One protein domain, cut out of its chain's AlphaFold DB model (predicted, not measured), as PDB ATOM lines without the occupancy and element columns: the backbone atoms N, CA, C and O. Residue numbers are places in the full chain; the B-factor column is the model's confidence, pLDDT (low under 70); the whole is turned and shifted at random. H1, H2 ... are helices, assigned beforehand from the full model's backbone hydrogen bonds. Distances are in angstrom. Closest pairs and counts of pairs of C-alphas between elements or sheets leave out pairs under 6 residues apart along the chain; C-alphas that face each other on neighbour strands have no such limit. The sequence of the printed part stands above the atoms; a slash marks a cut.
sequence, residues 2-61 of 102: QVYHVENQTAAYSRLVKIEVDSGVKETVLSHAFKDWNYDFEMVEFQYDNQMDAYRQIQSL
ATOM      1  N   GLN A   2      32.401  26.510 -44.103       81.19
ATOM      2  CA  GLN A   2      32.426  27.980 -43.947       81.19
ATOM      3  C   GLN A   2      31.402  28.723 -44.824       81.19
ATOM      4  O   GLN A   2      30.739  29.624 -44.331       81.19
ATOM      5  N   VAL A   3      31.220  28.311 -46.086       87.50
ATOM      6  CA  VAL A   3      30.209  28.907 -46.987       87.50
ATOM      7  C   VAL A   3      28.795  28.781 -46.409       87.50
ATOM      8  O   VAL A   3      28.098  29.777 -46.315       87.50
ATOM      9  N   TYR A   4      28.429  27.591 -45.923       88.75
ATOM     10  CA  TYR A   4      27.128  27.338 -45.294       88.75
ATOM     11  C   TYR A   4      26.889  28.226 -44.061       88.75
ATOM     12  O   TYR A   4      25.815  28.790 -43.898       88.75
ATOM     13  N   HIS A   5      27.914  28.410 -43.222       90.69
ATOM     14  CA  HIS A   5      27.817  29.310 -42.073       90.69
ATOM     15  C   HIS A   5      27.596  30.770 -42.505       90.69
ATOM     16  O   HIS A   5      26.729  31.443 -41.961       90.69
ATOM     17  N   VAL A   6      28.318  31.249 -43.525       94.12
ATOM     18  CA  VAL A   6      28.119  32.606 -44.066       94.12
ATOM     19  C   VAL A   6      26.717  32.769 -44.658       94.12
ATOM     20  O   VAL A   6      26.077  33.796 -44.430       94.12
ATOM     21  N   GLU A   7      26.221  31.771 -45.389       96.31
ATOM     22  CA  GLU A   7      24.869  31.775 -45.959       96.31
ATOM     23  C   GLU A   7      23.797  31.852 -44.866       96.31
ATOM     24  O   GLU A   7      22.919  32.714 -44.945       96.31
ATOM     25  N   ASN A   8      23.905  31.030 -43.816       95.50
ATOM     26  CA  ASN A   8      22.966  31.040 -42.691       95.50
ATOM     27  C   ASN A   8      22.948  32.392 -41.972       95.50
ATOM     28  O   ASN A   8      21.880  32.976 -41.791       95.50
ATOM     29  N   GLN A   9      24.121  32.927 -41.634       97.69
ATOM     30  CA  GLN A   9      24.249  34.209 -40.936       97.69
ATOM     31  C   GLN A   9      23.729  35.377 -41.790       97.69
ATOM     32  O   GLN A   9      23.032  36.259 -41.293       97.69
ATOM     33  N   THR A  10      23.982  35.353 -43.104       97.38
ATOM     34  CA  THR A  10      23.463  36.367 -44.040       97.38
ATOM     35  C   THR A  10      21.941  36.287 -44.176       97.38
ATOM     36  O   THR A  10      21.261  37.315 -44.262       97.38
ATOM     37  N   ALA A  11      21.386  35.073 -44.187       97.75
ATOM     38  CA  ALA A  11      19.947  34.859 -44.246       97.75
ATOM     39  C   ALA A  11      19.253  35.326 -42.956       97.75
ATOM     40  O   ALA A  11      18.254  36.038 -43.051       97.75
ATOM     41  N   ALA A  12      19.807  34.993 -41.786       97.75
ATOM     42  CA  ALA A  12      19.310  35.445 -40.485       97.75
ATOM     43  C   ALA A  12      19.352  36.974 -40.373       97.75
ATOM     44  O   ALA A  12      18.330  37.606 -40.113       97.75
ATOM     45  N   TYR A  13      20.480  37.600 -40.726       97.81
ATOM     46  CA  TYR A  13      20.584  39.060 -40.810       97.81
ATOM     47  C   TYR A  13      19.500  39.670 -41.714       97.81
ATOM     48  O   TYR A  13      18.830  40.633 -41.345       97.81
ATOM     49  N   SER A  14      19.272  39.079 -42.891       98.06
ATOM     50  CA  SER A  14      18.257  39.558 -43.838       98.06
ATOM     51  C   SER A  14      16.823  39.438 -43.310       98.06
ATOM     52  O   SER A  14      15.953  40.177 -43.773       98.06
ATOM     53  N   ARG A  15      16.551  38.501 -42.392       98.00
ATOM     54  CA  ARG A  15      15.262  38.373 -41.695       98.00
ATOM     55  C   ARG A  15      15.156  39.383 -40.555       98.00
ATOM     56  O   ARG A  15      14.179  40.124 -40.527       98.00
ATOM     57  N   LEU A  16      16.193  39.508 -39.726       96.88
ATOM     58  CA  LEU A  16      16.264  40.479 -38.627       96.88
ATOM     59  C   LEU A  16      16.055  41.925 -39.104       96.88
ATOM     60  O   LEU A  16      15.280  42.664 -38.510       96.88
ATOM     61  N   VAL A  17      16.668  42.320 -40.227       96.19
ATOM     62  CA  VAL A  17      16.504  43.669 -40.808       96.19
ATOM     63  C   VAL A  17      15.061  43.965 -41.243       96.19
ATOM     64  O   VAL A  17      14.674  45.127 -41.340       96.19
ATOM     65  N   LYS A  18      14.254  42.935 -41.517       97.00
ATOM     66  CA  LYS A  18      12.846  43.091 -41.913       97.00
ATOM     67  C   LYS A  18      11.894  43.159 -40.723       97.00
ATOM     68  O   LYS A  18      10.702  43.369 -40.938       97.00
ATOM     69  N   ILE A  19      12.379  42.957 -39.499       94.88
ATOM     70  CA  ILE A  19      11.547  43.073 -38.305       94.88
ATOM     71  C   ILE A  19      11.135  44.536 -38.141       94.88
ATOM     72  O   ILE A  19      11.964  45.424 -37.955       94.88
ATOM     73  N   GLU A  20       9.829  44.782 -38.174       94.62
ATOM     74  CA  GLU A  20       9.263  46.073 -37.797       94.62
ATOM     75  C   GLU A  20       9.268  46.204 -36.267       94.62
ATOM     76  O   GLU A  20       8.511  45.527 -35.558       94.62
ATOM     77  N   VAL A  21      10.146  47.073 -35.757       92.62
ATOM     78  CA  VAL A  21      10.258  47.416 -34.330       92.62
ATOM     79  C   VAL A  21       9.220  48.488 -33.989       92.62
ATOM     80  O   VAL A  21       9.511  49.676 -33.886       92.62
ATOM     81  N   ASP A  22       7.971  48.053 -33.873       93.75
ATOM     82  CA  ASP A  22       6.782  48.889 -33.640       93.75
ATOM     83  C   ASP A  22       6.383  49.011 -32.158       93.75
ATOM     84  O   ASP A  22       5.382  49.647 -31.823       93.75
ATOM     85  N   SER A  23       7.142  48.388 -31.255       95.50
ATOM     86  CA  SER A  23       6.841  48.336 -29.825       95.50
ATOM     87  C   SER A  23       8.113  48.247 -28.986       95.50
ATOM     88  O   SER A  23       9.099  47.623 -29.384       95.50
ATOM     89  N   GLY A  24       8.064  48.817 -27.777       96.94
ATOM     90  CA  GLY A  24       9.189  48.776 -26.836       96.94
ATOM     91  C   GLY A  24       9.565  47.356 -26.394       96.94
ATOM     92  O   GLY A  24      10.718  47.100 -26.058       96.94
ATOM     93  N   VAL A  25       8.620  46.407 -26.451       97.38
ATOM     94  CA  VAL A  25       8.883  44.982 -26.194       97.38
ATOM     95  C   VAL A  25       9.814  44.409 -27.260       97.38
ATOM     96  O   VAL A  25      10.859  43.869 -26.910       97.38
ATOM     97  N   LYS A  26       9.490  44.588 -28.550       97.88
ATOM     98  CA  LYS A  26      10.351  44.124 -29.649       97.88
ATOM     99  C   LYS A  26      11.734  44.770 -29.592       97.88
ATOM    100  O   LYS A  26      12.729  44.078 -29.776       97.88
ATOM    101  N   GLU A  27      11.800  46.071 -29.303       97.88
ATOM    102  CA  GLU A  27      13.069  46.794 -29.153       97.88
ATOM    103  C   GLU A  27      13.929  46.198 -28.033       97.88
ATOM    104  O   GLU A  27      15.116  45.932 -28.233       97.88
ATOM    105  N   THR A  28      13.325  45.941 -26.871       98.25
ATOM    106  CA  THR A  28      14.017  45.379 -25.705       98.25
ATOM    107  C   THR A  28      14.522  43.966 -25.986       98.25
ATOM    108  O   THR A  28      15.698  43.684 -25.757       98.25
ATOM    109  N   VAL A  29      13.666  43.094 -26.528       98.31
ATOM    110  CA  VAL A  29      14.022  41.705 -26.850       98.31
ATOM    111  C   VAL A  29      15.152  41.658 -27.872       98.31
ATOM    112  O   VAL A  29      16.145  40.962 -27.663       98.31
ATOM    113  N   LEU A  30      15.047  42.444 -28.948       97.88
ATOM    114  CA  LEU A  30      16.076  42.493 -29.981       97.88
ATOM    115  C   LEU A  30      17.399  43.043 -29.425       97.88
ATOM    116  O   LEU A  30      18.463  42.500 -29.712       97.88
ATOM    117  N   SER A  31      17.341  44.073 -28.576       97.94
ATOM    118  CA  SER A  31      18.526  44.645 -27.923       97.94
ATOM    119  C   SER A  31      19.227  43.649 -27.000       97.94
ATOM    120  O   SER A  31      20.456  43.588 -26.991       97.94
ATOM    121  N   HIS A  32      18.474  42.861 -26.230       98.06
ATOM    122  CA  HIS A  32      19.039  41.808 -25.384       98.06
ATOM    123  C   HIS A  32      19.669  40.693 -26.218       98.06
ATOM    124  O   HIS A  32      20.825  40.354 -25.983       98.06
ATOM    125  N   ALA A  33      18.978  40.218 -27.256       98.25
ATOM    126  CA  ALA A  33      19.515  39.197 -28.150       98.25
ATOM    127  C   ALA A  33      20.847  39.640 -28.793       98.25
ATOM    128  O   ALA A  33      21.826  38.894 -28.787       98.25
ATOM    129  N   PHE A  34      20.936  40.892 -29.260       98.12
ATOM    130  CA  PHE A  34      22.192  41.459 -29.766       98.12
ATOM    131  C   PHE A  34      23.268  41.624 -28.693       98.12
ATOM    132  O   PHE A  34      24.453  41.480 -28.984       98.12
ATOM    133  N   LYS A  35      22.895  41.936 -27.452       98.19
ATOM    134  CA  LYS A  35      23.853  42.041 -26.349       98.19
ATOM    135  C   LYS A  35      24.480  40.685 -26.013       98.19
ATOM    136  O   LYS A  35      25.674  40.645 -25.717       98.19
ATOM    137  N   ASP A  36      23.697  39.613 -26.074       97.62
ATOM    138  CA  ASP A  36      24.129  38.271 -25.684       97.62
ATOM    139  C   ASP A  36      24.917  37.568 -26.801       97.62
ATOM    140  O   ASP A  36      25.958  36.961 -26.537       97.62
ATOM    141  N   TRP A  37      24.475  37.706 -28.058       98.12
ATOM    142  CA  TRP A  37      25.033  36.966 -29.203       98.12
ATOM    143  C   TRP A  37      25.791  37.821 -30.218       98.12
ATOM    144  O   TRP A  37      26.503  37.291 -31.076       98.12
ATOM    145  N   ASN A  38      25.712  39.148 -30.102       97.56
ATOM    146  CA  ASN A  38      26.425  40.098 -30.948       97.56
ATOM    147  C   ASN A  38      26.167  39.855 -32.450       97.56
ATOM    148  O   ASN A  38      25.065  40.099 -32.932       97.56
ATOM    149  N   TYR A  39      27.168  39.386 -33.200       95.06
ATOM    150  CA  TYR A  39      27.062  39.152 -34.646       95.06
ATOM    151  C   TYR A  39      26.726  37.706 -35.018       95.06
ATOM    152  O   TYR A  39      26.755  37.377 -36.202       95.06
ATOM    153  N   ASP A  40      26.425  36.844 -34.045       98.19
ATOM    154  CA  ASP A  40      25.816  35.549 -34.337       98.19
ATOM    155  C   ASP A  40      24.317  35.749 -34.593       98.19
ATOM    156  O   ASP A  40      23.474  35.593 -33.713       98.19
ATOM    157  N   PHE A  41      23.990  36.182 -35.809       98.31
ATOM    158  CA  PHE A  41      22.640  36.556 -36.217       98.31
ATOM    159  C   PHE A  41      21.657  35.389 -36.163       98.31
ATOM    160  O   PHE A  41      20.473  35.619 -35.940       98.31
ATOM    161  N   GLU A  42      22.130  34.155 -36.353       98.19
ATOM    162  CA  GLU A  42      21.306  32.956 -36.164       98.19
ATOM    163  C   GLU A  42      20.856  32.841 -34.704       98.19
ATOM    164  O   GLU A  42      19.675  32.621 -34.439       98.19
ATOM    165  N   MET A  43      21.762  33.093 -33.756       98.38
ATOM    166  CA  MET A  43      21.423  33.085 -32.335       98.38
ATOM    167  C   MET A  43      20.621  34.316 -31.893       98.38
ATOM    168  O   MET A  43      19.726  34.181 -31.060       98.38
ATOM    169  N   VAL A  44      20.876  35.494 -32.475       98.69
ATOM    170  CA  VAL A  44      20.049  36.693 -32.239       98.69
ATOM    171  C   VAL A  44      18.605  36.446 -32.676       98.69
ATOM    172  O   VAL A  44      17.679  36.754 -31.930       98.69
ATOM    173  N   GLU A  45      18.409  35.883 -33.871       98.50
ATOM    174  CA  GLU A  45      17.082  35.531 -34.380       98.50
ATOM    175  C   GLU A  45      16.405  34.484 -33.497       98.50
ATOM    176  O   GLU A  45      15.275  34.696 -33.064       98.50
ATOM    177  N   PHE A  46      17.116  33.407 -33.155       98.38
ATOM    178  CA  PHE A  46      16.588  32.351 -32.296       98.38
ATOM    179  C   PHE A  46      16.132  32.875 -30.927       98.38
ATOM    180  O   PHE A  46      15.018  32.585 -30.490       98.38
ATOM    181  N   GLN A  47      16.959  33.680 -30.250       98.62
ATOM    182  CA  GLN A  47      16.582  34.258 -28.958       98.62
ATOM    183  C   GLN A  47      15.417  35.241 -29.100       98.62
ATOM    184  O   GLN A  47      14.519  35.234 -28.260       98.62
ATOM    185  N   TYR A  48      15.409  36.072 -30.148       98.56
ATOM    186  CA  TYR A  48      14.302  36.993 -30.397       98.56
ATOM    187  C   TYR A  48      12.976  36.243 -30.566       98.56
ATOM    188  O   TYR A  48      11.987  36.600 -29.923       98.56
ATOM    189  N   ASP A  49      12.960  35.188 -31.380       98.50
ATOM    190  CA  ASP A  49      11.757  34.401 -31.644       98.50
ATOM    191  C   ASP A  49      11.242  33.715 -30.373       98.50
ATOM    192  O   ASP A  49      10.067  33.885 -30.039       98.50
ATOM    193  N   ASN A  50      12.118  33.054 -29.605       98.69
ATOM    194  CA  ASN A  50      11.739  32.399 -28.346       98.69
ATOM    195  C   ASN A  50      11.136  33.387 -27.340       98.69
ATOM    196  O   ASN A  50      10.087  33.133 -26.746       98.69
ATOM    197  N   GLN A  51      11.774  34.544 -27.168       98.75
ATOM    198  CA  GLN A  51      11.318  35.569 -26.233       98.75
ATOM    199  C   GLN A  51       9.984  36.182 -26.680       98.75
ATOM    200  O   GLN A  51       9.101  36.432 -25.855       98.75
ATOM    201  N   MET A  52       9.786  36.381 -27.986       98.56
ATOM    202  CA  MET A  52       8.519  36.875 -28.525       98.56
ATOM    203  C   MET A  52       7.399  35.827 -28.473       98.56
ATOM    204  O   MET A  52       6.238  36.205 -28.299       98.56
ATOM    205  N   ASP A  53       7.714  34.538 -28.607       98.69
ATOM    206  CA  ASP A  53       6.765  33.445 -28.384       98.69
ATOM    207  C   ASP A  53       6.333  33.373 -26.920       98.69
ATOM    208  O   ASP A  53       5.132  33.364 -26.645       98.69
ATOM    209  N   ALA A  54       7.278  33.407 -25.978       98.69
ATOM    210  CA  ALA A  54       6.970  33.436 -24.551       98.69
ATOM    211  C   ALA A  54       6.135  34.673 -24.179       98.69
ATOM    212  O   ALA A  54       5.125  34.564 -23.483       98.69
ATOM    213  N   TYR A  55       6.473  35.847 -24.726       98.62
ATOM    214  CA  TYR A  55       5.677  37.062 -24.548       98.62
ATOM    215  C   TYR A  55       4.232  36.887 -25.040       98.62
ATOM    216  O   TYR A  55       3.292  37.247 -24.329       98.62
ATOM    217  N   ARG A  56       4.029  36.310 -26.234       98.62
ATOM    218  CA  ARG A  56       2.683  36.021 -26.762       98.62
ATOM    219  C   ARG A  56       1.914  35.058 -25.862       98.62
ATOM    220  O   ARG A  56       0.731  35.292 -25.623       98.62
ATOM    221  N   GLN A  57       2.575  34.021 -25.349       98.62
ATOM    222  CA  GLN A  57       1.966  33.071 -24.421       98.62
ATOM    223  C   GLN A  57       1.512  33.771 -23.139       98.62
ATOM    224  O   GLN A  57       0.337  33.665 -22.790       98.62
ATOM    225  N   ILE A  58       2.375  34.591 -22.527       98.50
ATOM    226  CA  ILE A  58       2.047  35.395 -21.338       98.50
ATOM    227  C   ILE A  58       0.836  36.302 -21.592       98.50
ATOM    228  O   ILE A  58      -0.049  36.395 -20.746       98.50
ATOM    229  N   GLN A  59       0.763  36.960 -22.755       98.12
ATOM    230  CA  GLN A  59      -0.378  37.814 -23.119       98.12
ATOM    231  C   GLN A  59      -1.685  37.030 -23.314       98.12
ATOM    232  O   GLN A  59      -2.764  37.608 -23.206       98.12
ATOM    233  N   SER A  60      -1.597  35.738 -23.632       98.25
ATOM    234  CA  SER A  60      -2.754  34.869 -23.864       98.25
ATOM    235  C   SER A  60      -3.228  34.108 -22.624       98.25
ATOM    236  O   SER A  60      -4.260  33.440 -22.696       98.25
ATOM    237  N   LEU A  61      -2.496  34.198 -21.506       97.75
ATOM    238  CA  LEU A  61      -2.856  33.529 -20.261       97.75
ATOM    239  C   LEU A  61      -4.234  33.991 -19.778       97.75
ATOM    240  O   LEU A  61      -4.523  35.186 -19.695       97.75
TER     241      LEU A  61
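Overview. This is residues 2 to 61 of the 102 residues of an uncharacterized protein of Alkalihalobacillus krulwichiae (UniProt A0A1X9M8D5). Three helices make a rod: H1 and H3 run the same way, staggered along the long axis, so that H1 meets only the first residues of H3, and H2 folds alongside H3 as the other arm of a helical hairpin. H1 reaches out at one end of the rod, and at the other end residues 56 to 61, of which 56 to 60 belong to H3, stick out free. The printed part has 60 residues with three named helices, in the order H1, H2, H3, and no named strand; the class is all helix. The whole is only just compact, close to loose, with a radius of gyration of the C-alphas of 12.3 A, and its C-alphas span 43 by 19 by 19 A.

Arrangement. Start at Gln 2 and read H1, residues 2 to 16, then go on through a short link of 7 residues to H2, residues 24 to 37. H1 and H2 are apart, with no C-alpha of the one within 8 A of the other. After H2 a tight link of 3 residues leads to H3, residues 41 to 60. Look at the C-alphas of Ala 33 and Val 44, the closest of H2 and H3, 4.8 A apart: these helices touch and form a hairpin, running opposite ways at a steep tilt of 37 degrees, only just past shallow. H3 touches H2 with residues 43 to 52 alone. Now compare Ala 12 with Glu 42, whose C-alphas, 5.4 A apart, are the closest of H1 and H3. These two touch and run the same way at a steep tilt of 38 degrees, and H3 touches H1 with residues 41 to 45 alone. In H1, H2 and H3 every backbone O i to N i+4 pair is within hydrogen-bond range.

Along the chain. Find C-alpha 2 at (32.426, 27.980, -43.947); from there H1 runs 21.1 A to C-alpha 16. Next find C-alpha 24 at (9.189, 48.776, -26.836), where H2 begins; it runs 19.9 A to C-alpha 37. H3, the longest helix with 20 residues, runs 28.3 A from C-alpha 41 to C-alpha 60 at (-2.754, 34.869, -23.864).

Size, cuts and confidence. The first and last printed C-alphas, those of Gln 2 and Leu 61, are also the two farthest apart, at 42.9 A. The printed part runs from residue 2 to residue 61 with no cut, and neither of its two links between helices is long. Check the B-factor column for the model's confidence: the mean pLDDT of the printed part is 96.8, and no printed residue is under 70.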